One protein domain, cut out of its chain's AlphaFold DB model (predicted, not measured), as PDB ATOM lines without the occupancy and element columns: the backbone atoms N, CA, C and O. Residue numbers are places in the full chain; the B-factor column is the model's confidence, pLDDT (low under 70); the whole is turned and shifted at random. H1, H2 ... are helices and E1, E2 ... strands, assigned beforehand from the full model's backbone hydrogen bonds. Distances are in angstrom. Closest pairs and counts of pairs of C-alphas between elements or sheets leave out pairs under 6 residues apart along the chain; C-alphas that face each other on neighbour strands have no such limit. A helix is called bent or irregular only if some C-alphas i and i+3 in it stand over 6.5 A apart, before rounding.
ATOM      1  N   ASP A 319     -32.180  -8.222  16.192       68.94
ATOM      2  CA  ASP A 319     -31.344  -7.146  16.746       68.94
ATOM      3  C   ASP A 319     -31.930  -5.749  16.495       68.94
ATOM      4  O   ASP A 319     -31.601  -4.789  17.189       68.94
ATOM      5  N   VAL A 320     -32.855  -5.633  15.539       68.31
ATOM      6  CA  VAL A 320     -33.533  -4.376  15.210       68.31
ATOM      7  C   VAL A 320     -34.675  -4.115  16.190       68.31
ATOM      8  O   VAL A 320     -35.571  -4.949  16.372       68.31
ATOM      9  N   GLU A 321     -34.673  -2.934  16.806       72.62
ATOM     10  CA  GLU A 321     -35.811  -2.457  17.584       72.62
ATOM     11  C   GLU A 321     -36.948  -2.020  16.649       72.62
ATOM     12  O   GLU A 321     -36.844  -1.048  15.903       72.62
ATOM     13  N   MET A 322     -38.071  -2.737  16.707       81.25
ATOM     14  CA  MET A 322     -39.271  -2.390  15.945       81.25
ATOM     15  C   MET A 322     -40.004  -1.248  16.645       81.25
ATOM     16  O   MET A 322     -40.677  -1.467  17.654       81.25
ATOM     17  N   LYS A 323     -39.886  -0.028  16.125       81.31
ATOM     18  CA  LYS A 323     -40.577   1.169  16.621       81.31
ATOM     19  C   LYS A 323     -42.022   1.244  16.120       81.31
ATOM     20  O   LYS A 323     -42.894   1.657  16.883       81.31
ATOM     21  N   TYR A 324     -42.264   0.785  14.894       84.38
ATOM     22  CA  TYR A 324     -43.514   0.963  14.158       84.38
ATOM     23  C   TYR A 324     -44.203  -0.351  13.788       84.38
ATOM     24  O   TYR A 324     -43.577  -1.413  13.753       84.38
ATOM     25  N   GLY A 325     -45.505  -0.270  13.493       85.38
ATOM     26  CA  GLY A 325     -46.302  -1.404  13.044       85.38
ATOM     27  C   GLY A 325     -45.808  -1.963  11.713       85.38
ATOM     28  O   GLY A 325     -45.661  -3.180  11.592       85.38
ATOM     29  N   PHE A 326     -45.477  -1.109  10.738       88.81
ATOM     30  CA  PHE A 326     -45.030  -1.571   9.416       88.81
ATOM     31  C   PHE A 326     -43.777  -2.457   9.476       88.81
ATOM     32  O   PHE A 326     -43.693  -3.417   8.720       88.81
ATOM     33  N   GLN A 327     -42.846  -2.205  10.405       89.31
ATOM     34  CA  GLN A 327     -41.621  -3.005  10.566       89.31
ATOM     35  C   GLN A 327     -41.936  -4.448  10.994       89.31
ATOM     36  O   GLN A 327     -41.250  -5.396  10.608       89.31
ATOM     37  N   ILE A 328     -43.012  -4.631  11.769       87.62
ATOM     38  CA  ILE A 328     -43.515  -5.956  12.146       87.62
ATOM     39  C   ILE A 328     -44.047  -6.675  10.902       87.62
ATOM     40  O   ILE A 328     -43.746  -7.850  10.696       87.62
ATOM     41  N   TYR A 329     -44.823  -5.978  10.068       87.88
ATOM     42  CA  TYR A 329     -45.351  -6.533   8.820       87.88
ATOM     43  C   TYR A 329     -44.243  -6.880   7.832       87.88
ATOM     44  O   TYR A 329     -44.244  -7.986   7.301       87.88
ATOM     45  N   GLU A 330     -43.282  -5.980   7.647       89.38
ATOM     46  CA  GLU A 330     -42.103  -6.184   6.811       89.38
ATOM     47  C   GLU A 330     -41.347  -7.448   7.229       89.38
ATOM     48  O   GLU A 330     -41.120  -8.334   6.406       89.38
ATOM     49  N   THR A 331     -41.066  -7.595   8.527       88.06
ATOM     50  CA  THR A 331     -40.359  -8.768   9.060       88.06
ATOM     51  C   THR A 331     -41.158 -10.059   8.855       88.06
ATOM     52  O   THR A 331     -40.604 -11.082   8.456       88.06
ATOM     53  N   LEU A 332     -42.472 -10.041   9.109       85.38
ATOM     54  CA  LEU A 332     -43.325 -11.220   8.924       85.38
ATOM     55  C   LEU A 332     -43.462 -11.621   7.450       85.38
ATOM     56  O   LEU A 332     -43.510 -12.815   7.144       85.38
ATOM     57  N   ILE A 333     -43.531 -10.641   6.547       87.88
ATOM     58  CA  ILE A 333     -43.563 -10.866   5.101       87.88
ATOM     59  C   ILE A 333     -42.220 -11.428   4.635       87.88
ATOM     60  O   ILE A 333     -42.221 -12.415   3.906       87.88
ATOM     61  N   ASP A 334     -41.091 -10.885   5.093       89.38
ATOM     62  CA  ASP A 334     -39.767 -11.396   4.726       89.38
ATOM     63  C   ASP A 334     -39.556 -12.848   5.177       89.38
ATOM     64  O   ASP A 334     -39.169 -13.701   4.378       89.38
ATOM     65  N   GLN A 335     -39.921 -13.170   6.423       85.12
ATOM     66  CA  GLN A 335     -39.878 -14.543   6.938       85.12
ATOM     67  C   GLN A 335     -40.777 -15.495   6.143       85.12
ATOM     68  O   GLN A 335     -40.455 -16.674   5.967       85.12
ATOM     69  N   TRP A 336     -41.931 -15.011   5.680       84.56
ATOM     70  CA  TRP A 336     -42.795 -15.788   4.801       84.56
ATOM     71  C   TRP A 336     -42.141 -16.022   3.437       84.56
ATOM     72  O   TRP A 336     -42.089 -17.168   2.997       84.56
ATOM     73  N   LEU A 337     -41.607 -14.972   2.806       88.00
ATOM     74  CA  LEU A 337     -40.918 -15.057   1.516       88.00
ATOM     75  C   LEU A 337     -39.748 -16.045   1.585       88.00
ATOM     76  O   LEU A 337     -39.607 -16.894   0.707       88.00
ATOM     77  N   GLU A 338     -38.958 -15.981   2.659       87.94
ATOM     78  CA  GLU A 338     -37.849 -16.900   2.922       87.94
ATOM     79  C   GLU A 338     -38.333 -18.354   2.987       87.94
ATOM     80  O   GLU A 338     -37.833 -19.224   2.271       87.94
ATOM     81  N   ARG A 339     -39.372 -18.622   3.785       82.81
ATOM     82  CA  ARG A 339     -39.958 -19.961   3.912       82.81
ATOM     83  C   ARG A 339     -40.480 -20.500   2.581       82.81
ATOM     84  O   ARG A 339     -40.284 -21.671   2.280       82.81
ATOM     85  N   GLU A 340     -41.164 -19.680   1.789       81.38
ATOM     86  CA  GLU A 340     -41.676 -20.119   0.487       81.38
ATOM     87  C   GLU A 340     -40.544 -20.374  -0.512       81.38
ATOM     88  O   GLU A 340     -40.611 -21.330  -1.284       81.38
ATOM     89  N   SER A 341     -39.479 -19.571  -0.467       84.94
ATOM     90  CA  SER A 341     -38.306 -19.735  -1.334       84.94
ATOM     91  C   SER A 341     -37.443 -20.954  -1.003       84.94
ATOM     92  O   SER A 341     -36.771 -21.487  -1.883       84.94
ATOM     93  N   THR A 342     -37.498 -21.436   0.240       83.88
ATOM     94  CA  THR A 342     -36.703 -22.579   0.721       83.88
ATOM     95  C   THR A 342     -37.385 -23.931   0.522       83.88
ATOM     96  O   THR A 342     -36.782 -24.970   0.792       83.88
ATOM     97  N   LYS A 343     -38.618 -23.960   0.000       81.00
ATOM     98  CA  LYS A 343     -39.300 -25.210  -0.361       81.00
ATOM     99  C   LYS A 343     -38.496 -25.967  -1.413       81.00
ATOM    100  O   LYS A 343     -38.137 -25.398  -2.441       81.00
ATOM    101  N   ALA A 344     -38.274 -27.265  -1.205       74.56
ATOM    102  CA  ALA A 344     -37.369 -28.068  -2.036       74.56
ATOM    103  C   ALA A 344     -37.674 -27.981  -3.548       74.56
ATOM    104  O   ALA A 344     -36.768 -27.785  -4.359       74.56
ATOM    105  N   GLY A 345     -38.954 -28.062  -3.935       74.50
ATOM    106  CA  GLY A 345     -39.372 -27.939  -5.339       74.50
ATOM    107  C   GLY A 345     -39.148 -26.541  -5.929       74.50
ATOM    108  O   GLY A 345     -38.766 -26.411  -7.091       74.50
ATOM    109  N   ILE A 346     -39.323 -25.500  -5.114       81.06
ATOM    110  CA  ILE A 346     -39.128 -24.099  -5.501       81.06
ATOM    111  C   ILE A 346     -37.645 -23.783  -5.643       81.06
ATOM    112  O   ILE A 346     -37.226 -23.256  -6.672       81.06
ATOM    113  N   GLN A 347     -36.840 -24.171  -4.654       80.56
ATOM    114  CA  GLN A 347     -35.398 -23.966  -4.668       80.56
ATOM    115  C   GLN A 347     -34.750 -24.671  -5.865       80.56
ATOM    116  O   GLN A 347     -33.865 -24.107  -6.501       80.56
ATOM    117  N   LYS A 348     -35.238 -25.864  -6.236       82.62
ATOM    118  CA  LYS A 348     -34.778 -26.575  -7.436       82.62
ATOM    119  C   LYS A 348     -35.097 -25.827  -8.736       82.62
ATOM    120  O   LYS A 348     -34.290 -25.862  -9.657       82.62
ATOM    121  N   LYS A 349     -36.269 -25.189  -8.833       83.56
ATOM    122  CA  LYS A 349     -36.743 -24.530 -10.064       83.56
ATOM    123  C   LYS A 349     -36.209 -23.106 -10.231       83.56
ATOM    124  O   LYS A 349     -35.861 -22.716 -11.337       83.56
ATOM    125  N   TYR A 350     -36.168 -22.338  -9.149       84.75
ATOM    126  CA  TYR A 350     -35.914 -20.895  -9.179       84.75
ATOM    127  C   TYR A 350     -34.677 -20.470  -8.374       84.75
ATOM    128  O   TYR A 350     -34.273 -19.309  -8.436       84.75
ATOM    129  N   GLY A 351     -34.069 -21.379  -7.605       86.19
ATOM    130  CA  GLY A 351     -32.904 -21.074  -6.778       86.19
ATOM    131  C   GLY A 351     -33.167 -19.971  -5.747       86.19
ATOM    132  O   GLY A 351     -34.272 -19.824  -5.224       86.19
ATOM    133  N   LYS A 352     -32.126 -19.182  -5.456       87.81
ATOM    134  CA  LYS A 352     -32.174 -18.070  -4.487       87.81
ATOM    135  C   LYS A 352     -32.984 -16.862  -4.983       87.81
ATOM    136  O   LYS A 352     -33.462 -16.077  -4.170       87.81
ATOM    137  N   GLU A 353     -33.191 -16.735  -6.294       89.50
ATOM    138  CA  GLU A 353     -33.896 -15.593  -6.893       89.50
ATOM    139  C   GLU A 353     -35.403 -15.600  -6.602       89.50
ATOM    140  O   GLU A 353     -36.050 -14.552  -6.650       89.50
ATOM    141  N   TYR A 354     -35.981 -16.754  -6.240       88.94
ATOM    142  CA  TYR A 354     -37.424 -16.872  -6.023       88.94
ATOM    143  C   TYR A 354     -37.963 -15.897  -4.981       88.94
ATOM    144  O   TYR A 354     -39.043 -15.342  -5.171       88.94
ATOM    145  N   LYS A 355     -37.210 -15.644  -3.904       91.25
ATOM    146  CA  LYS A 355     -37.610 -14.691  -2.861       91.25
ATOM    147  C   LYS A 355     -37.892 -13.307  -3.460       91.25
ATOM    148  O   LYS A 355     -38.935 -12.710  -3.194       91.25
ATOM    149  N   LYS A 356     -36.996 -12.833  -4.333       92.31
ATOM    150  CA  LYS A 356     -37.111 -11.551  -5.042       92.31
ATOM    151  C   LYS A 356     -38.234 -11.574  -6.082       92.31
ATOM    152  O   LYS A 356     -39.006 -10.619  -6.156       92.31
ATOM    153  N   LEU A 357     -38.362 -12.665  -6.845       91.56
ATOM    154  CA  LEU A 357     -39.460 -12.853  -7.806       91.56
ATOM    155  C   LEU A 357     -40.829 -12.773  -7.114       91.56
ATOM    156  O   LEU A 357     -41.718 -12.059  -7.577       91.56
ATOM    157  N   LEU A 358     -40.979 -13.463  -5.983       90.31
ATOM    158  CA  LEU A 358     -42.214 -13.531  -5.208       90.31
ATOM    159  C   LEU A 358     -42.555 -12.193  -4.537       90.31
ATOM    160  O   LEU A 358     -43.725 -11.809  -4.492       90.31
ATOM    161  N   LEU A 359     -41.547 -11.452  -4.065       93.12
ATOM    162  CA  LEU A 359     -41.729 -10.093  -3.550       93.12
ATOM    163  C   LEU A 359     -42.251  -9.147  -4.641       93.12
ATOM    164  O   LEU A 359     -43.245  -8.454  -4.427       93.12
ATOM    165  N   ASN A 360     -41.612  -9.140  -5.814       93.25
ATOM    166  CA  ASN A 360     -42.015  -8.291  -6.938       93.25
ATOM    167  C   ASN A 360     -43.408  -8.655  -7.455       93.25
ATOM    168  O   ASN A 360     -44.221  -7.765  -7.703       93.25
ATOM    169  N   PHE A 361     -43.714  -9.951  -7.525       92.81
ATOM    170  CA  PHE A 361     -45.057 -10.426  -7.826       92.81
ATOM    171  C   PHE A 361     -46.083  -9.925  -6.802       92.81
ATOM    172  O   PHE A 361     -47.123  -9.409  -7.193       92.81
ATOM    173  N   SER A 362     -45.794 -10.025  -5.501       93.44
ATOM    174  CA  SER A 362     -46.723  -9.595  -4.445       93.44
ATOM    175  C   SER A 362     -47.025  -8.095  -4.529       93.44
ATOM    176  O   SER A 362     -48.180  -7.685  -4.422       93.44
ATOM    177  N   LYS A 363     -46.000  -7.281  -4.809       94.94
ATOM    178  CA  LYS A 363     -46.133  -5.844  -5.085       94.94
ATOM    179  C   LYS A 363     -46.995  -5.571  -6.322       94.94
ATOM    180  O   LYS A 363     -47.950  -4.798  -6.255       94.94
ATOM    181  N   ALA A 364     -46.697  -6.238  -7.439       94.12
ATOM    182  CA  ALA A 364     -47.446  -6.099  -8.687       94.12
ATOM    183  C   ALA A 364     -48.918  -6.506  -8.529       94.12
ATOM    184  O   ALA A 364     -49.813  -5.784  -8.968       94.12
ATOM    185  N   LEU A 365     -49.172  -7.611  -7.828       93.31
ATOM    186  CA  LEU A 365     -50.508  -8.083  -7.499       93.31
ATOM    187  C   LEU A 365     -51.273  -7.061  -6.653       93.31
ATOM    188  O   LEU A 365     -52.424  -6.773  -6.967       93.31
ATOM    189  N   ALA A 366     -50.653  -6.481  -5.622       94.94
ATOM    190  CA  ALA A 366     -51.294  -5.457  -4.796       94.94
ATOM    191  C   ALA A 366     -51.745  -4.248  -5.630       94.94
ATOM    192  O   ALA A 366     -52.920  -3.870  -5.574       94.94
ATOM    193  N   ARG A 367     -50.852  -3.701  -6.473       94.31
ATOM    194  CA  ARG A 367     -51.199  -2.612  -7.403       94.31
ATOM    195  C   ARG A 367     -52.345  -3.008  -8.326       94.31
ATOM    196  O   ARG A 367     -53.312  -2.264  -8.473       94.31
ATOM    197  N   TYR A 368     -52.242  -4.184  -8.938       92.62
ATOM    198  CA  TYR A 368     -53.227  -4.667  -9.894       92.62
ATOM    199  C   TYR A 368     -54.612  -4.831  -9.259       92.62
ATOM    200  O   TYR A 368     -55.603  -4.391  -9.845       92.62
ATOM    201  N   LEU A 369     -54.692  -5.421  -8.061       92.00
ATOM    202  CA  LEU A 369     -55.946  -5.579  -7.324       92.00
ATOM    203  C   LEU A 369     -56.577  -4.224  -6.993       92.00
ATOM    204  O   LEU A 369     -57.782  -4.066  -7.165       92.00
ATOM    205  N   TYR A 370     -55.776  -3.241  -6.574       92.31
ATOM    206  CA  TYR A 370     -56.275  -1.900  -6.272       92.31
ATOM    207  C   TYR A 370     -56.816  -1.189  -7.519       92.31
ATOM    208  O   TYR A 370     -57.961  -0.740  -7.518       92.31
ATOM    209  N   LEU A 371     -56.034  -1.139  -8.602       90.81
ATOM    210  CA  LEU A 371     -56.411  -0.428  -9.831       90.81
ATOM    211  C   LEU A 371     -57.620  -1.057 -10.537       90.81
ATOM    212  O   LEU A 371     -58.345  -0.370 -11.251       90.81
ATOM    213  N   ASN A 372     -57.857  -2.356 -10.337       88.62
ATOM    214  CA  ASN A 372     -58.955  -3.081 -10.977       88.62
ATOM    215  C   ASN A 372     -60.128  -3.388 -10.034       88.62
ATOM    216  O   ASN A 372     -61.071  -4.054 -10.461       88.62
ATOM    217  N   LYS A 373     -60.134  -2.890  -8.787       82.75
ATOM    218  CA  LYS A 373     -61.179  -3.223  -7.798       82.75
ATOM    219  C   LYS A 373     -62.597  -2.895  -8.280       82.75
ATOM    220  O   LYS A 373     -63.519  -3.678  -8.072       82.75
ATOM    221  N   HIS A 374     -62.771  -1.788  -9.006       80.31
ATOM    222  CA  HIS A 374     -64.075  -1.368  -9.536       80.31
ATOM    223  C   HIS A 374     -64.645  -2.336 -10.581       80.31
ATOM    224  O   HIS A 374     -65.858  -2.478 -10.676       80.31
ATOM    225  N   LYS A 375     -63.789  -3.072 -11.304       78.94
ATOM    226  CA  LYS A 375     -64.228  -4.102 -12.263       78.94
ATOM    227  C   LYS A 375     -64.819  -5.339 -11.576       78.94
ATOM    228  O   LYS A 375     -65.381  -6.196 -12.248       78.94
ATOM    229  N   ARG A 376     -64.661  -5.460 -10.253       73.38
ATOM    230  CA  ARG A 376     -65.002  -6.651  -9.461       73.38
ATOM    231  C   ARG A 376     -65.918  -6.319  -8.283       73.38
ATOM    232  O   ARG A 376     -65.810  -6.943  -7.232       73.38
ATOM    233  N   ASN A 377     -66.793  -5.319  -8.423       73.44
ATOM    234  CA  ASN A 377     -67.672  -4.845  -7.342       73.44
ATOM    235  C   ASN A 377     -66.892  -4.545  -6.047       73.44
ATOM    236  O   ASN A 377     -67.310  -4.918  -4.955       73.44
ATOM    237  N   SER A 378     -65.714  -3.928  -6.190       72.62
ATOM    238  CA  SER A 378     -64.784  -3.591  -5.102       72.62
ATOM    239  C   SER A 378     -64.156  -4.784  -4.369       72.62
ATOM    240  O   SER A 378     -63.470  -4.582  -3.369       72.62
ATOM    241  N   LYS A 379     -64.296  -6.017  -4.878       75.62
ATOM    242  CA  LYS A 379     -63.634  -7.200  -4.310       75.62
ATOM    243  C   LYS A 379     -62.171  -7.293  -4.778       75.62
ATOM    244  O   LYS A 379     -61.922  -7.363  -5.984       75.62
ATOM    245  N   PRO A 380     -61.183  -7.357  -3.864       81.81
ATOM    246  CA  PRO A 380     -59.768  -7.478  -4.216       81.81
ATOM    247  C   PRO A 380     -59.385  -8.945  -4.502       81.81
ATOM    248  O   PRO A 380     -58.542  -9.522  -3.813       81.81
ATOM    249  N   THR A 381     -60.028  -9.563  -5.497       85.31
ATOM    250  CA  THR A 381     -59.784 -10.954  -5.930       85.31
ATOM    251  C   THR A 381     -59.243 -11.027  -7.361       85.31
ATOM    252  O   THR A 381     -59.375 -10.063  -8.108       85.31
ATOM    253  N   LEU A 382     -58.623 -12.148  -7.748       87.56
ATOM    254  CA  LEU A 382     -58.055 -12.414  -9.079       87.56
ATOM    255  C   LEU A 382     -58.231 -13.891  -9.463       87.56
ATOM    256  O   LEU A 382     -57.958 -14.762  -8.642       87.56
ATOM    257  N   LYS A 383     -58.610 -14.204 -10.702       84.62
ATOM    258  CA  LYS A 383     -58.611 -15.583 -11.224       84.62
ATOM    259  C   LYS A 383     -57.224 -15.994 -11.726       84.62
ATOM    260  O   LYS A 383     -56.476 -15.176 -12.248       84.62
ATOM    261  N   VAL A 384     -56.913 -17.289 -11.650       79.06
ATOM    262  CA  VAL A 384     -55.619 -17.890 -12.061       79.06
ATOM    263  C   VAL A 384     -55.137 -17.442 -13.442       79.06
ATOM    264  O   VAL A 384     -53.950 -17.188 -13.635       79.06
ATOM    265  N   ASN A 385     -56.061 -17.362 -14.400       81.31
ATOM    266  CA  ASN A 385     -55.747 -17.099 -15.805       81.31
ATOM    267  C   ASN A 385     -55.567 -15.608 -16.118       81.31
ATOM    268  O   ASN A 385     -55.198 -15.263 -17.239       81.31
ATOM    269  N   GLU A 386     -55.855 -14.721 -15.168       85.00
ATOM    270  CA  GLU A 386     -55.679 -13.289 -15.367       85.00
ATOM    271  C   GLU A 386     -54.194 -12.924 -15.292       85.00
ATOM    272  O   GLU A 386     -53.489 -13.278 -14.346       85.00
ATOM    273  N   ILE A 387     -53.722 -12.208 -16.312       86.62
ATOM    274  CA  ILE A 387     -52.324 -11.796 -16.430       86.62
ATOM    275  C   ILE A 387     -52.132 -10.481 -15.680       86.62
ATOM    276  O   ILE A 387     -52.864  -9.510 -15.889       86.62
ATOM    277  N   ILE A 388     -51.120 -10.458 -14.818       89.56
ATOM    278  CA  ILE A 388     -50.681  -9.264 -14.108       89.56
ATOM    279  C   ILE A 388     -49.441  -8.722 -14.805       89.56
ATOM    280  O   ILE A 388     -48.521  -9.477 -15.131       89.56
ATOM    281  N   ASP A 389     -49.393  -7.405 -14.969       86.44
ATOM    282  CA  ASP A 389     -48.175  -6.708 -15.360       86.44
ATOM    283  C   ASP A 389     -47.144  -6.771 -14.218       86.44
ATOM    284  O   ASP A 389     -47.168  -5.991 -13.257       86.44
ATOM    285  N   ASN A 390     -46.290  -7.793 -14.282       87.06
ATOM    286  CA  ASN A 390     -45.214  -8.055 -13.340       87.06
ATOM    287  C   ASN A 390     -43.874  -8.002 -14.096       87.06
ATOM    288  O   ASN A 390     -43.658  -8.859 -14.958       87.06
ATOM    289  N   PRO A 391     -42.945  -7.093 -13.736       78.19
ATOM    290  CA  PRO A 391     -41.672  -6.906 -14.444       78.19
ATOM    291  C   PRO A 391     -40.837  -8.179 -14.612       78.19
ATOM    292  O   PRO A 391     -40.066  -8.303 -15.557       78.19
ATOM    293  N   ASN A 392     -40.997  -9.141 -13.702       83.88
ATOM    294  CA  ASN A 392     -40.210 -10.370 -13.690       83.88
ATOM    295  C   ASN A 392     -40.956 -11.569 -14.306       83.88
ATOM    296  O   ASN A 392     -40.522 -12.708 -14.147       83.88
ATOM    297  N   GLY A 393     -42.113 -11.343 -14.935       84.31
ATOM    298  CA  GLY A 393     -42.882 -12.355 -15.664       84.31
ATOM    299  C   GLY A 393     -43.621 -13.396 -14.816       84.31
ATOM    300  O   GLY A 393     -44.502 -14.055 -15.354       84.31
ATOM    301  N   LEU A 394     -43.329 -13.534 -13.513       87.44
ATOM    302  CA  LEU A 394     -43.997 -14.502 -12.629       87.44
ATOM    303  C   LEU A 394     -45.508 -14.220 -12.552       87.44
ATOM    304  O   LEU A 394     -45.900 -13.104 -12.208       87.44
ATOM    305  N   GLN A 395     -46.339 -15.221 -12.841       87.81
ATOM    306  CA  GLN A 395     -47.803 -15.130 -12.819       87.81
ATOM    307  C   GLN A 395     -48.423 -16.049 -11.760       87.81
ATOM    308  O   GLN A 395     -47.778 -16.940 -11.210       87.81
ATOM    309  N   LEU A 396     -49.725 -15.874 -11.508       81.69
ATOM    310  CA  LEU A 396     -50.464 -16.685 -10.536       81.69
ATOM    311  C   LEU A 396     -50.459 -18.184 -10.897       81.69
ATOM    312  O   LEU A 396     -50.260 -19.024 -10.021       81.69
ATOM    313  N   LYS A 397     -50.563 -18.516 -12.191       78.25
ATOM    314  CA  LYS A 397     -50.420 -19.890 -12.708       78.25
ATOM    315  C   LYS A 397     -49.063 -20.529 -12.396       78.25
ATOM    316  O   LYS A 397     -48.989 -21.742 -12.258       78.25
ATOM    317  N   ASP A 398     -47.995 -19.742 -12.272       77.12
ATOM    318  CA  ASP A 398     -46.660 -20.265 -11.957       77.12
ATOM    319  C   ASP A 398     -46.529 -20.579 -10.466       77.12
ATOM    320  O   ASP A 398     -45.712 -21.409 -10.076       77.12
ATOM    321  N   ILE A 399     -47.347 -19.922  -9.641       72.38
ATOM    322  CA  ILE A 399     -47.453 -20.151  -8.201       72.38
ATOM    323  C   ILE A 399     -48.366 -21.357  -7.928       72.38
ATOM    324  O   ILE A 399     -48.026 -22.181  -7.083       72.38
ATOM    325  N   GLU A 400     -49.477 -21.498  -8.663       65.81
ATOM    326  CA  GLU A 400     -50.393 -22.651  -8.570       65.81
ATOM    327  C   GLU A 400     -49.800 -23.915  -9.220       65.81
ATOM    328  O   GLU A 400     -49.775 -24.980  -8.610       65.81
ATOM    329  N   GLY A 401     -49.228 -23.787 -10.420       48.72
ATOM    330  CA  GLY A 401     -48.669 -24.874 -11.229       48.72
ATOM    331  C   GLY A 401     -47.399 -25.518 -10.668       48.72
ATOM    332  O   GLY A 401     -46.905 -26.497 -11.225       48.72
ATOM    333  N   ASN A 402     -46.882 -25.039  -9.534       50.78
ATOM    334  CA  ASN A 402     -45.808 -25.705  -8.800       50.78
ATOM    335  C   ASN A 402     -46.307 -26.927  -8.008       50.78
ATOM    336  O   ASN A 402     -45.797 -27.199  -6.926       50.78
ATOM    337  N   HIS A 403     -47.181 -27.762  -8.582       44.59
ATOM    338  CA  HIS A 403     -47.425 -29.151  -8.151       44.59
ATOM    339  C   HIS A 403     -46.167 -30.050  -8.307       44.59
ATOM    340  O   HIS A 403     -46.258 -31.240  -8.611       44.59
ATOM    341  N   ILE A 404     -44.964 -29.499  -8.109       39.47
ATOM    342  CA  ILE A 404     -43.672 -30.179  -8.051       39.47
ATOM    343  C   ILE A 404     -43.684 -31.047  -6.804       39.47
ATOM    344  O   ILE A 404     -43.143 -30.592  -5.805       39.47
ATOM    345  N   LYS A 405     -44.349 -32.221  -6.834       39.19
ATOM    346  CA  LYS A 405     -44.470 -33.188  -5.719       39.19
ATOM    347  C   LYS A 405     -44.196 -32.511  -4.373       39.19
ATOM    348  O   LYS A 405     -43.210 -32.831  -3.710       39.19
ATOM    349  N   ILE A 406     -44.970 -31.460  -4.071       39.69
ATOM    350  CA  ILE A 406     -44.733 -30.684  -2.862       39.69
ATOM    351  C   ILE A 406     -45.023 -31.699  -1.772       39.69
ATOM    352  O   ILE A 406     -46.083 -32.334  -1.808       39.69
ATOM    353  N   ASP A 407     -44.024 -31.942  -0.923       38.69
ATOM    354  CA  ASP A 407     -44.081 -32.979   0.095       38.69
ATOM    355  C   ASP A 407     -45.436 -32.895   0.808       38.69
ATOM    356  O   ASP A 407     -45.956 -31.800   1.031       38.69
ATOM    357  N   LYS A 408     -46.064 -34.037   1.103       41.88
ATOM    358  CA  LYS A 408     -47.455 -34.104   1.604       41.88
ATOM    359  C   LYS A 408     -47.691 -33.228   2.842       41.88
ATOM    360  O   LYS A 408     -48.822 -32.835   3.104       41.88
ATOM    361  N   TYR A 409     -46.622 -32.906   3.568       39.75
ATOM    362  CA  TYR A 409     -46.595 -32.018   4.729       39.75
ATOM    363  C   TYR A 409     -46.724 -30.517   4.403       39.75
ATOM    364  O   TYR A 409     -47.048 -29.728   5.288       39.75
ATOM    365  N   ASP A 410     -46.512 -30.108   3.151       42.94
ATOM    366  CA  ASP A 410     -46.512 -28.707   2.717       42.94
ATOM    367  C   ASP A 410     -47.822 -28.279   2.025       42.94
ATOM    368  O   ASP A 410     -48.028 -27.084   1.795       42.94
ATOM    369  N   GLN A 411     -48.745 -29.206   1.733       38.38
ATOM    370  CA  GLN A 411     -50.028 -28.896   1.070       38.38
ATOM    371  C   GLN A 411     -50.954 -28.006   1.930       38.38
ATOM    372  O   GLN A 411     -51.793 -27.287   1.395       38.38
ATOM    373  N   GLY A 412     -50.724 -27.944   3.249       42.16
ATOM    374  CA  GLY A 412     -51.407 -27.038   4.187       42.16
ATOM    375  C   GLY A 412     -50.737 -25.664   4.386       42.16
ATOM    376  O   GLY A 412     -51.120 -24.892   5.277       42.16
ATOM    377  N   THR A 413     -49.697 -25.311   3.617       43.12
ATOM    378  CA  THR A 413     -48.888 -24.115   3.916       43.12
ATOM    379  C   THR A 413     -49.495 -22.807   3.401       43.12
ATOM    380  O   THR A 413     -49.280 -22.376   2.279       43.12
ATOM    381  N   ARG A 414     -50.228 -22.129   4.297       53.47
ATOM    382  CA  ARG A 414     -50.047 -20.716   4.720       53.47
ATOM    383  C   ARG A 414     -49.452 -19.734   3.689       53.47
ATOM    384  O   ARG A 414     -48.525 -18.989   4.025       53.47
ATOM    385  N   SER A 415     -49.955 -19.710   2.463       61.72
ATOM    386  CA  SER A 415     -49.574 -18.700   1.474       61.72
ATOM    387  C   SER A 415     -50.069 -17.312   1.922       61.72
ATOM    388  O   SER A 415     -51.071 -17.199   2.635       61.72
ATOM    389  N   LEU A 416     -49.373 -16.237   1.530       75.31
ATOM    390  CA  LEU A 416     -49.915 -14.874   1.621       75.31
ATOM    391  C   LEU A 416     -51.162 -14.709   0.749       75.31
ATOM    392  O   LEU A 416     -51.822 -13.683   0.863       75.31
ATOM    393  N   LEU A 417     -51.496 -15.697  -0.083       79.69
ATOM    394  CA  LEU A 417     -52.710 -15.748  -0.879       79.69
ATOM    395  C   LEU A 417     -53.629 -16.884  -0.424       79.69
ATOM    396  O   LEU A 417     -53.182 -17.987  -0.122       79.69
ATOM    397  N   ASN A 418     -54.927 -16.612  -0.426       78.94
ATOM    398  CA  ASN A 418     -55.983 -17.596  -0.235       78.94
ATOM    399  C   ASN A 418     -56.735 -17.792  -1.546       78.94
ATOM    400  O   ASN A 418     -57.044 -16.806  -2.212       78.94
ATOM    401  N   ARG A 419     -57.075 -19.047  -1.851       79.19
ATOM    402  CA  ARG A 419     -57.921 -19.451  -2.978       79.19
ATOM    403  C   ARG A 419     -59.293 -19.882  -2.459       79.19
ATOM    404  O   ARG A 419     -59.352 -20.615  -1.471       79.19
ATOM    405  N   ASN A 420     -60.370 -19.459  -3.114       81.38
ATOM    406  CA  ASN A 420     -61.715 -19.976  -2.848       81.38
ATOM    407  C   ASN A 420     -62.048 -21.188  -3.747       81.38
ATOM    408  O   ASN A 420     -61.289 -21.562  -4.644       81.38
ATOM    409  N   ALA A 421     -63.198 -21.817  -3.519       78.94
ATOM    410  CA  ALA A 421     -63.628 -23.013  -4.239       78.94
ATOM    411  C   ALA A 421     -63.961 -22.758  -5.722       78.94
ATOM    412  O   ALA A 421     -64.037 -23.708  -6.492       78.94
ATOM    413  N   ILE A 422     -64.123 -21.496  -6.141       79.12
ATOM    414  CA  ILE A 422     -64.327 -21.116  -7.552       79.12
ATOM    415  C   ILE A 422     -63.026 -20.683  -8.252       79.12
ATOM    416  O   ILE A 422     -63.059 -20.264  -9.406       79.12
ATOM    417  N   GLY A 423     -61.875 -20.798  -7.579       77.56
ATOM    418  CA  GLY A 423     -60.556 -20.538  -8.167       77.56
ATOM    419  C   GLY A 423     -60.114 -19.076  -8.185       77.56
ATOM    420  O   GLY A 423     -59.196 -18.722  -8.923       77.56
ATOM    421  N   GLU A 424     -60.736 -18.220  -7.378       84.06
ATOM    422  CA  GLU A 424     -60.295 -16.840  -7.183       84.06
ATOM    423  C   GLU A 424     -59.332 -16.727  -6.002       84.06
ATOM    424  O   GLU A 424     -59.508 -17.362  -4.959       84.06
ATOM    425  N   TYR A 425     -58.338 -15.860  -6.161       84.94
ATOM    426  CA  TYR A 425     -57.274 -15.598  -5.212       84.94
ATOM    427  C   TYR A 425     -57.393 -14.203  -4.619       84.94
ATOM    428  O   TYR A 425     -57.675 -13.241  -5.327       84.94
ATOM    429  N   LYS A 426     -57.101 -14.078  -3.328       85.69
ATOM    430  CA  LYS A 426     -56.933 -12.796  -2.632       85.69
ATOM    431  C   LYS A 426     -55.797 -12.878  -1.628       85.69
ATOM    432  O   LYS A 426     -55.402 -13.976  -1.242       85.69
ATOM    433  N   PHE A 427     -55.312 -11.734  -1.149       86.12
ATOM    434  CA  PHE A 427     -54.401 -11.728  -0.006       86.12
ATOM    435  C   PHE A 427     -55.042 -12.384   1.221       86.12
ATOM    436  O   PHE A 427     -56.243 -12.264   1.471       86.12
ATOM    437  N   SER A 428     -54.222 -13.079   2.003       78.25
ATOM    438  CA  SER A 428     -54.658 -13.809   3.188       78.25
ATOM    439  C   SER A 428     -55.096 -12.888   4.321       78.25
ATOM    440  O   SER A 428     -55.861 -13.302   5.195       78.25
ATOM    441  N   HIS A 429     -54.652 -11.630   4.266       79.12
ATOM    442  CA  HIS A 429     -55.128 -10.546   5.104       79.12
ATOM    443  C   HIS A 429     -55.197  -9.228   4.338       79.12
ATOM    444  O   HIS A 429     -54.300  -8.917   3.551       79.12
ATOM    445  N   LYS A 430     -56.210  -8.415   4.644       84.00
ATOM    446  CA  LYS A 430     -56.368  -7.071   4.081       84.00
ATOM    447  C   LYS A 430     -55.170  -6.177   4.406       84.00
ATOM    448  O   LYS A 430     -54.556  -5.640   3.494       84.00
ATOM    449  N   SER A 431     -54.732  -6.149   5.664       85.81
ATOM    450  CA  SER A 431     -53.562  -5.352   6.046       85.81
ATOM    451  C   SER A 431     -52.252  -5.750   5.329       85.81
ATOM    452  O   SER A 431     -51.315  -4.963   5.311       85.81
ATOM    453  N   ILE A 432     -52.138  -6.969   4.774       88.44
ATOM    454  CA  ILE A 432     -50.971  -7.364   3.957       88.44
ATOM    455  C   ILE A 432     -51.046  -6.689   2.586       88.44
ATOM    456  O   ILE A 432     -50.049  -6.135   2.129       88.44
ATOM    457  N   LEU A 433     -52.226  -6.704   1.951       91.69
ATOM    458  CA  LEU A 433     -52.482  -5.919   0.743       91.69
ATOM    459  C   LEU A 433     -52.159  -4.444   1.011       91.69
ATOM    460  O   LEU A 433     -51.386  -3.842   0.277       91.69
ATOM    461  N   GLU A 434     -52.693  -3.889   2.095       92.81
ATOM    462  CA  GLU A 434     -52.493  -2.493   2.487       92.81
ATOM    463  C   GLU A 434     -51.034  -2.130   2.778       92.81
ATOM    464  O   GLU A 434     -50.605  -1.037   2.417       92.81
ATOM    465  N   TYR A 435     -50.255  -3.040   3.370       94.25
ATOM    466  CA  TYR A 435     -48.811  -2.864   3.523       94.25
ATOM    467  C   TYR A 435     -48.120  -2.710   2.161       94.25
ATOM    468  O   TYR A 435     -47.356  -1.765   1.965       94.25
ATOM    469  N   PHE A 436     -48.412  -3.596   1.201       96.06
ATOM    470  CA  PHE A 436     -47.836  -3.489  -0.141       96.06
ATOM    471  C   PHE A 436     -48.316  -2.236  -0.877       96.06
ATOM    472  O   PHE A 436     -47.521  -1.615  -1.574       96.06
ATOM    473  N   LEU A 437     -49.577  -1.826  -0.699       95.69
ATOM    474  CA  LEU A 437     -50.082  -0.571  -1.259       95.69
ATOM    475  C   LEU A 437     -49.325   0.632  -0.691       95.69
ATOM    476  O   LEU A 437     -48.838   1.444  -1.468       95.69
ATOM    477  N   ALA A 438     -49.159   0.718   0.631       94.75
ATOM    478  CA  ALA A 438     -48.389   1.785   1.266       94.75
ATOM    479  C   ALA A 438     -46.937   1.815   0.763       94.75
ATOM    480  O   ALA A 438     -46.429   2.875   0.400       94.75
ATOM    481  N   TYR A 439     -46.299   0.645   0.668       94.69
ATOM    482  CA  TYR A 439     -44.952   0.516   0.119       94.69
ATOM    483  C   TYR A 439     -44.871   1.030  -1.328       94.69
ATOM    484  O   TYR A 439     -43.964   1.792  -1.662       94.69
ATOM    485  N   GLU A 440     -45.813   0.643  -2.189       93.88
ATOM    486  CA  GLU A 440     -45.841   1.067  -3.593       93.88
ATOM    487  C   GLU A 440     -46.128   2.560  -3.740       93.88
ATOM    488  O   GLU A 440     -45.486   3.217  -4.549       93.88
ATOM    489  N   VAL A 441     -47.014   3.136  -2.927       92.25
ATOM    490  CA  VAL A 441     -47.248   4.591  -2.915       92.25
ATOM    491  C   VAL A 441     -45.952   5.349  -2.614       92.25
ATOM    492  O   VAL A 441     -45.699   6.396  -3.206       92.25
ATOM    493  N   ILE A 442     -45.095   4.823  -1.737       89.19
ATOM    494  CA  ILE A 442     -43.806   5.449  -1.420       89.19
ATOM    495  C   ILE A 442     -42.806   5.290  -2.568       89.19
ATOM    496  O   ILE A 442     -42.169   6.265  -2.948       89.19
ATOM    497  N   HIS A 443     -42.677   4.101  -3.151       88.69
ATOM    498  CA  HIS A 443     -41.550   3.795  -4.043       88.69
ATOM    499  C   HIS A 443     -41.877   3.887  -5.541       88.69
ATOM    500  O   HIS A 443     -40.968   3.843  -6.364       88.69
ATOM    501  N   ASN A 444     -43.152   4.012  -5.913       89.62
ATOM    502  CA  ASN A 444     -43.610   4.009  -7.297       89.62
ATOM    503  C   ASN A 444     -44.386   5.297  -7.608       89.62
ATOM    504  O   ASN A 444     -45.554   5.444  -7.244       89.62
ATOM    505  N   VAL A 445     -43.720   6.237  -8.285       85.94
ATOM    506  CA  VAL A 445     -44.263   7.570  -8.607       85.94
ATOM    507  C   VAL A 445     -45.517   7.474  -9.482       85.94
ATOM    508  O   VAL A 445     -46.512   8.145  -9.204       85.94
ATOM    509  N   ASP A 446     -45.518   6.585 -10.477       87.62
ATOM    510  CA  ASP A 446     -46.654   6.401 -11.389       87.62
ATOM    511  C   ASP A 446     -47.876   5.827 -10.676       87.62
ATOM    512  O   ASP A 446     -49.017   6.211 -10.951       87.62
ATOM    513  N   PHE A 447     -47.649   4.890  -9.752       90.81
ATOM    514  CA  PHE A 447     -48.717   4.332  -8.933       90.81
ATOM    515  C   PHE A 447     -49.249   5.360  -7.936       90.81
ATOM    516  O   PHE A 447     -50.464   5.507  -7.817       90.81
ATOM    517  N   ARG A 448     -48.359   6.116  -7.277       89.12
ATOM    518  CA  ARG A 448     -48.719   7.187  -6.337       89.12
ATOM    519  C   ARG A 448     -49.681   8.192  -6.968       89.12
ATOM    520  O   ARG A 448     -50.669   8.550  -6.339       89.12
ATOM    521  N   ALA A 449     -49.436   8.598  -8.213       86.00
ATOM    522  CA  ALA A 449     -50.294   9.544  -8.933       86.00
ATOM    523  C   ALA A 449     -51.725   9.025  -9.189       86.00
ATOM    524  O   ALA A 449     -52.630   9.819  -9.429       86.00
ATOM    525  N   LYS A 450     -51.931   7.704  -9.147       89.88
ATOM    526  CA  LYS A 450     -53.215   7.022  -9.394       89.88
ATOM    527  C   LYS A 450     -53.847   6.477  -8.109       89.88
ATOM    528  O   LYS A 450     -54.857   5.777  -8.178       89.88
ATOM    529  N   PHE A 451     -53.231   6.732  -6.958       90.75
ATOM    530  CA  PHE A 451     -53.625   6.156  -5.683       90.75
ATOM    531  C   PHE A 451     -54.329   7.183  -4.796       90.75
ATOM    532  O   PHE A 451     -53.939   8.343  -4.720       90.75
ATOM    533  N   PHE A 452     -55.338   6.714  -4.071       89.56
ATOM    534  CA  PHE A 452     -56.100   7.481  -3.098       89.56
ATOM    535  C   PHE A 452     -56.385   6.630  -1.853       89.56
ATOM    536  O   PHE A 452     -56.859   5.491  -1.974       89.56
ATOM    537  N   PHE A 453     -56.122   7.177  -0.658       89.12
ATOM    538  CA  PHE A 453     -56.479   6.535   0.610       89.12
ATOM    539  C   PHE A 453     -57.988   6.655   0.851       89.12
ATOM    540  O   PHE A 453     -58.468   7.602   1.470       89.12
ATOM    541  N   SER A 454     -58.749   5.682   0.352       84.00
ATOM    542  CA  SER A 454     -60.175   5.556   0.653       84.00
ATOM    543  C   SER A 454     -60.411   5.123   2.109       84.00
ATOM    544  O   SER A 454     -59.515   4.594   2.766       84.00
ATOM    545  N   SER A 455     -61.627   5.338   2.625       78.62
ATOM    546  CA  SER A 455     -62.003   5.052   4.025       78.62
ATOM    547  C   SER A 455     -61.876   3.579   4.430       78.62
ATOM    548  O   SER A 455     -61.923   3.243   5.606       78.62
ATOM    549  N   ASP A 456     -61.748   2.677   3.462       80.31
ATOM    550  CA  ASP A 456     -61.502   1.259   3.670       80.31
ATOM    551  C   ASP A 456     -60.004   0.907   3.734       80.31
ATOM    552  O   ASP A 456     -59.696  -0.268   3.901       80.31
ATOM    553  N   LEU A 457     -59.077   1.867   3.624       87.62
ATOM    554  CA  LEU A 457     -57.620   1.647   3.588       87.62
ATOM    555  C   LEU A 457     -56.875   2.254   4.792       87.62
ATOM    556  O   LEU A 457     -55.792   2.838   4.664       87.62
ATOM    557  N   ASP A 458     -57.469   2.123   5.979       85.56
ATOM    558  CA  ASP A 458     -56.947   2.690   7.226       85.56
ATOM    559  C   ASP A 458     -55.547   2.168   7.589       85.56
ATOM    560  O   ASP A 458     -54.700   2.936   8.059       85.56
ATOM    561  N   ALA A 459     -55.268   0.876   7.370       87.31
ATOM    562  CA  ALA A 459     -53.957   0.321   7.694       87.31
ATOM    563  C   ALA A 459     -52.908   0.779   6.678       87.31
ATOM    564  O   ALA A 459     -51.790   1.103   7.076       87.31
ATOM    565  N   ALA A 460     -53.270   0.892   5.392       91.44
ATOM    566  CA  ALA A 460     -52.367   1.421   4.366       91.44
ATOM    567  C   ALA A 460     -51.956   2.856   4.711       91.44
ATOM    568  O   ALA A 460     -50.771   3.191   4.686       91.44
ATOM    569  N   LYS A 461     -52.935   3.682   5.101       89.31
ATOM    570  CA  LYS A 461     -52.711   5.060   5.545       89.31
ATOM    571  C   LYS A 461     -51.798   5.109   6.769       89.31
ATOM    572  O   LYS A 461     -50.834   5.872   6.780       89.31
ATOM    573  N   LYS A 462     -52.041   4.258   7.775       87.56
ATOM    574  CA  LYS A 462     -51.177   4.157   8.962       87.56
ATOM    575  C   LYS A 462     -49.743   3.774   8.587       87.56
ATOM    576  O   LYS A 462     -48.818   4.458   9.011       87.56
ATOM    577  N   PHE A 463     -49.542   2.727   7.784       90.62
ATOM    578  CA  PHE A 463     -48.198   2.288   7.385       90.62
ATOM    579  C   PHE A 463     -47.454   3.360   6.600       90.62
ATOM    580  O   PHE A 463     -46.283   3.597   6.870       90.62
ATOM    581  N   PHE A 464     -48.135   4.050   5.688       90.56
ATOM    582  CA  PHE A 464     -47.561   5.164   4.944       90.56
ATOM    583  C   PHE A 464     -47.044   6.276   5.876       90.56
ATOM    584  O   PHE A 464     -45.897   6.713   5.757       90.56
ATOM    585  N   LEU A 465     -47.851   6.694   6.856       86.94
ATOM    586  CA  LEU A 465     -47.449   7.700   7.846       86.94
ATOM    587  C   LEU A 465     -46.294   7.216   8.738       86.94
ATOM    588  O   LEU A 465     -45.389   7.982   9.059       86.94
ATOM    589  N   GLU A 466     -46.289   5.943   9.134       88.69
ATOM    590  CA  GLU A 466     -45.193   5.380   9.923       88.69
ATOM    591  C   GLU A 466     -43.880   5.299   9.130       88.69
ATOM    592  O   GLU A 466     -42.831   5.645   9.671       88.69
ATOM    593  N   MET A 467     -43.931   4.880   7.862       89.50
ATOM    594  CA  MET A 467     -42.762   4.764   6.984       89.50
ATOM    595  C   MET A 467     -42.137   6.135   6.703       89.50
ATOM    596  O   MET A 467     -40.938   6.306   6.893       89.50
ATOM    597  N   THR A 468     -42.948   7.133   6.343       85.50
ATOM    598  CA  THR A 468     -42.475   8.514   6.108       85.50
ATOM    599  C   THR A 468     -41.905   9.172   7.364       85.50
ATOM    600  O   THR A 468     -41.021  10.018   7.283       85.50
ATOM    601  N   LYS A 469     -42.384   8.784   8.549       84.56
ATOM    602  CA  LYS A 469     -41.827   9.247   9.823       84.56
ATOM    603  C   LYS A 469     -40.555   8.501  10.221       84.56
ATOM    604  O   LYS A 469     -39.724   9.060  10.937       84.56
ATOM    605  N   PHE A 470     -40.446   7.228   9.856       85.81
ATOM    606  CA  PHE A 470     -39.254   6.422  10.097       85.81
ATOM    607  C   PHE A 470     -38.091   6.896   9.227       85.81
ATOM    608  O   PHE A 470     -36.989   7.049   9.746       85.81
ATOM    609  N   ASP A 471     -38.365   7.189   7.957       84.06
ATOM    610  CA  ASP A 471     -37.401   7.732   7.008       84.06
ATOM    611  C   ASP A 471     -38.024   8.915   6.233       84.06
ATOM    612  O   ASP A 471     -38.736   8.725   5.239       84.06
ATOM    613  N   PRO A 472     -37.783  10.156   6.704       77.19
ATOM    614  CA  PRO A 472     -38.293  11.371   6.069       77.19
ATOM    615  C   PRO A 472     -37.774  11.613   4.648       77.19
ATOM    616  O   PRO A 472     -38.377  12.404   3.921       77.19
ATOM    617  N   GLU A 473     -36.677  10.968   4.239       78.19
ATOM    618  CA  GLU A 473     -36.083  11.164   2.914       78.19
ATOM    619  C   GLU A 473     -36.821  10.395   1.812       78.19
ATOM    620  O   GLU A 473     -36.691  10.742   0.634       78.19
ATOM    621  N   LEU A 474     -37.652   9.410   2.181       74.69
ATOM    622  CA  LEU A 474     -38.428   8.590   1.243       74.69
ATOM    623  C   LEU A 474     -39.373   9.409   0.354       74.69
ATOM    624  O   LEU A 474     -39.758   8.949  -0.723       74.69
ATOM    625  N   ILE A 475     -39.766  10.619   0.774       67.19
ATOM    626  CA  ILE A 475     -40.641  11.491  -0.015       67.19
ATOM    627  C   ILE A 475     -40.137  12.936   0.015       67.19
ATOM    628  O   ILE A 475     -40.518  13.739   0.865       67.19
ATOM    629  N   LYS A 476     -39.302  13.272  -0.973       62.00
ATOM    630  CA  LYS A 476     -38.763  14.628  -1.171       62.00
ATOM    631  C   LYS A 476     -39.804  15.624  -1.700       62.00
ATOM    632  O   LYS A 476     -39.711  16.809  -1.401       62.00
ATOM    633  N   ASP A 477     -40.811  15.150  -2.436       64.38
ATOM    634  CA  ASP A 477     -41.881  15.982  -2.997       64.38
ATOM    635  C   ASP A 477     -43.196  15.843  -2.210       64.38
ATOM    636  O   ASP A 477     -44.016  14.948  -2.451       64.38
ATOM    637  N   ARG A 478     -43.397  16.765  -1.262       60.44
ATOM    638  CA  ARG A 478     -44.609  16.839  -0.432       60.44
ATOM    639  C   ARG A 478     -45.830  17.401  -1.170       60.44
ATOM    640  O   ARG A 478     -46.936  17.267  -0.654       60.44
ATOM    641  N   SER A 479     -45.666  17.972  -2.370       57.34
ATOM    642  CA  SER A 479     -46.785  18.519  -3.161       57.34
ATOM    643  C   SER A 479     -47.767  17.433  -3.629       57.34
ATOM    644  O   SER A 479     -48.919  17.709  -3.959       57.34
ATOM    645  N   SER A 480     -47.337  16.168  -3.591       60.12
ATOM    646  CA  SER A 480     -48.148  15.001  -3.943       60.12
ATOM    647  C   SER A 480     -49.106  14.521  -2.839       60.12
ATOM    648  O   SER A 480     -49.979  13.704  -3.128       60.12
ATOM    649  N   PHE A 481     -49.007  15.019  -1.597       65.62
ATOM    650  CA  PHE A 481     -49.785  14.485  -0.465       65.62
ATOM    651  C   PHE A 481     -51.263  14.874  -0.449       65.62
ATOM    652  O   PHE A 481     -52.093  14.047  -0.070       65.62
ATOM    653  N   GLU A 482     -51.616  16.074  -0.914       63.28
ATOM    654  CA  GLU A 482     -53.024  16.487  -1.017       63.28
ATOM    655  C   GLU A 482     -53.798  15.575  -1.983       63.28
ATOM    656  O   GLU A 482     -54.947  15.213  -1.729       63.28
ATOM    657  N   LYS A 483     -53.129  15.093  -3.041       71.44
ATOM    658  CA  LYS A 483     -53.705  14.170  -4.033       71.44
ATOM    659  C   LYS A 483     -53.960  12.760  -3.485       71.44
ATOM    660  O   LYS A 483     -54.731  12.018  -4.083       71.44
ATOM    661  N   LEU A 484     -53.361  12.400  -2.346       78.44
ATOM    662  CA  LEU A 484     -53.558  11.099  -1.695       78.44
ATOM    663  C   LEU A 484     -54.791  11.063  -0.775       78.44
ATOM    664  O   LEU A 484     -55.108   9.996  -0.247       78.44
ATOM    665  N   GLY A 485     -55.480  12.194  -0.568       73.56
ATOM    666  CA  GLY A 485     -56.631  12.280   0.341       73.56
ATOM    667  C   GLY A 485     -56.254  12.370   1.824       73.56
ATOM    668  O   GLY A 485     -57.020  11.940   2.687       73.56
ATOM    669  N   LEU A 486     -55.060  12.882   2.138       73.19
ATOM    670  CA  LEU A 486     -54.598  13.106   3.512       73.19
ATOM    671  C   LEU A 486     -54.941  14.530   3.962       73.19
ATOM    672  O   LEU A 486     -54.684  15.484   3.232       73.19
ATOM    673  N   SER A 487     -55.479  14.697   5.173       67.12
ATOM    674  CA  SER A 487     -55.687  16.040   5.730       67.12
ATOM    675  C   SER A 487     -54.381  16.623   6.292       67.12
ATOM    676  O   SER A 487     -53.550  15.907   6.856       67.12
ATOM    677  N   ASN A 488     -54.222  17.951   6.219       60.38
ATOM    678  CA  ASN A 488     -53.081  18.663   6.820       60.38
ATOM    679  C   ASN A 488     -52.955  18.408   8.336       60.38
ATOM    680  O   ASN A 488     -51.850  18.381   8.877       60.38
ATOM    681  N   TYR A 489     -54.076  18.164   9.022       60.28
ATOM    682  CA  TYR A 489     -54.093  17.769  10.431       60.28
ATOM    683  C   TYR A 489     -53.451  16.394  10.647       60.28
ATOM    684  O   TYR A 489     -52.622  16.244  11.536       60.28
ATOM    685  N   GLU A 490     -53.787  15.394   9.832       65.19
ATOM    686  CA  GLU A 490     -53.235  14.041   9.963       65.19
ATOM    687  C   GLU A 490     -51.736  13.993   9.666       65.19
ATOM    688  O   GLU A 490     -51.010  13.257  10.331       65.19
ATOM    689  N   MET A 491     -51.253  14.816   8.729       61.97
ATOM    690  CA  MET A 491     -49.820  14.934   8.453       61.97
ATOM    691  C   MET A 491     -49.044  15.576   9.612       61.97
ATOM    692  O   MET A 491     -47.942  15.133   9.932       61.97
ATOM    693  N   ASN A 492     -49.617  16.596  10.261       56.44
ATOM    694  CA  ASN A 492     -48.937  17.364  11.308       56.44
ATOM    695  C   ASN A 492     -49.109  16.770  12.719       56.44
ATOM    696  O   ASN A 492     -48.215  16.902  13.553       56.44
ATOM    697  N   ASN A 493     -50.226  16.085  12.992       54.44
ATOM    698  CA  ASN A 493     -50.597  15.590  14.323       54.44
ATOM    699  C   ASN A 493     -50.521  14.066  14.478       54.44
ATOM    700  O   ASN A 493     -51.032  13.541  15.472       54.44
ATOM    701  N   PHE A 494     -49.857  13.334  13.572       57.09
ATOM    702  CA  PHE A 494     -49.568  11.908  13.782       57.09
ATOM    703  C   PHE A 494     -48.546  11.708  14.923       57.09
ATOM    704  O   PHE A 494     -47.336  11.486  14.753       57.09
ATOM    705  N   SER A 495     -49.057  11.827  16.144       48.38
ATOM    706  CA  SER A 495     -48.359  11.656  17.405       48.38
ATOM    707  C   SER A 495     -48.549  10.222  17.893       48.38
ATOM    708  O   SER A 495     -49.639   9.812  18.275       48.38
TER     709      SER A 495
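Overview. This is residues 319 to 495 of the 587 residues of an uncharacterized protein of Kordia antarctica (UniProt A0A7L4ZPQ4). H1 and the longer H2 form a helical hairpin that opens like a V, and H5 crosses its open end, with H7 packed on H5 and on the first residues of H1. A small two-stranded hairpin, E1 and E2, lies near the last part of H2, while H8 and the long loop before it lie at one end of the domain and the loop of residues 401 to 416 reaches the other end. The printed part has 177 residues with eight named helices and two named strands, in the order H1 H2 H3 H4 E1 E2 H5 H6 H7 H8, and the sheet has the order E1 - E2, antiparallel. The class is mostly helix. The whole is compact, with a radius of gyration of the C-alphas of 17.3 A and spans of 54 by 44 by 25 A.

Along the chain. E1 is residues 417 to 419 and E2 is residues 424 to 427, the latter 10.6 A from first to last C-alpha. H1, residues 325 to 341, is 24.6 A long and begins with C-alpha 325 at (-46.302, -1.404, 13.044). H2, residues 344 to 371, is the longest helix, 34.5 A from first to last C-alpha. H2 is irregular: C-alphas 349 and 352 are 9.7 A apart, and it has a kink of 92 degrees near residue 351. H3 is residues 373 to 376 and H4 is residues 396 to 400. H5, residues 430 to 443, is 20.1 A long, with C-alpha 430 at (-56.368, -7.071, 4.081). H6 is residues 445 to 448. H7, residues 458 to 470, is 18.3 A long. H8, residues 488 to 493, ends with C-alpha 493 at (-50.597, 15.590, 14.323).

Arrangement. E1 and E2 form an antiparallel hairpin, with 154 degrees between their directions; N 418 and O 426 are 2.8 A apart and N 426 and O 418 2.9 A, both within hydrogen-bond range. Residues 382 to 383 pair antiparallel with residues 424 to 425 of E2. H2 and E2 are near each other, with 7 pairs of C-alphas within 10 A. H1 and H2 form a helical hairpin and touch, the closest C-alphas being those of Ser 341 and Lys 355 at 5.3 A, with a steep tilt of 41 degrees, opposite ways. H1 touches H2 with residues 337 to 341 alone. H5 is the hub, touching four helices. It touches H2 about perpendicular, at 84 degrees; the closest C-alphas are those of Ala 366 and Leu 433, 5.7 A apart, and H2 uses residues 362 to 367 alone. H5 and H1 only just touch, with 3 pairs of C-alphas within 8 A, the closest those of Phe 326 and Tyr 435 at 7.1 A. H5 touches H7 at a steep tilt of 42 degrees, the same way, closest at the C-alphas of Glu 434 and Ala 460, 4.3 A. H7 also touches H1, closest at the C-alphas of Phe 463 and Phe 326, 5.4 A. H5 and H6 touch only at the corner, with the C-alphas of Val 441 and Arg 448 closest at 4.5 A. H8 is close to H7 but not clearly touching, the closest C-alphas being those of Met 491 and Leu 465 at 7.6 A. H3 and H2 meet only through their link, and H4 is apart from H2. Every O i to N i+4 pair is within hydrogen-bond range in H1, H4, H5, H7 and H8, and 19 of 24 are in H2; H3 and H6 are too short for such a pair.

Size, cuts and confidence. The two C-alphas farthest apart, those of Lys 405 and Tyr 489, are 54.3 A apart. The printed part has no cut. The links H3 to H4, H4 to E1 and H7 to H8 are long. The mean pLDDT of the printed part is 79.2; residues 319 to 320, 400 to 415, 475 to 482 and 487 to 495 are under 70.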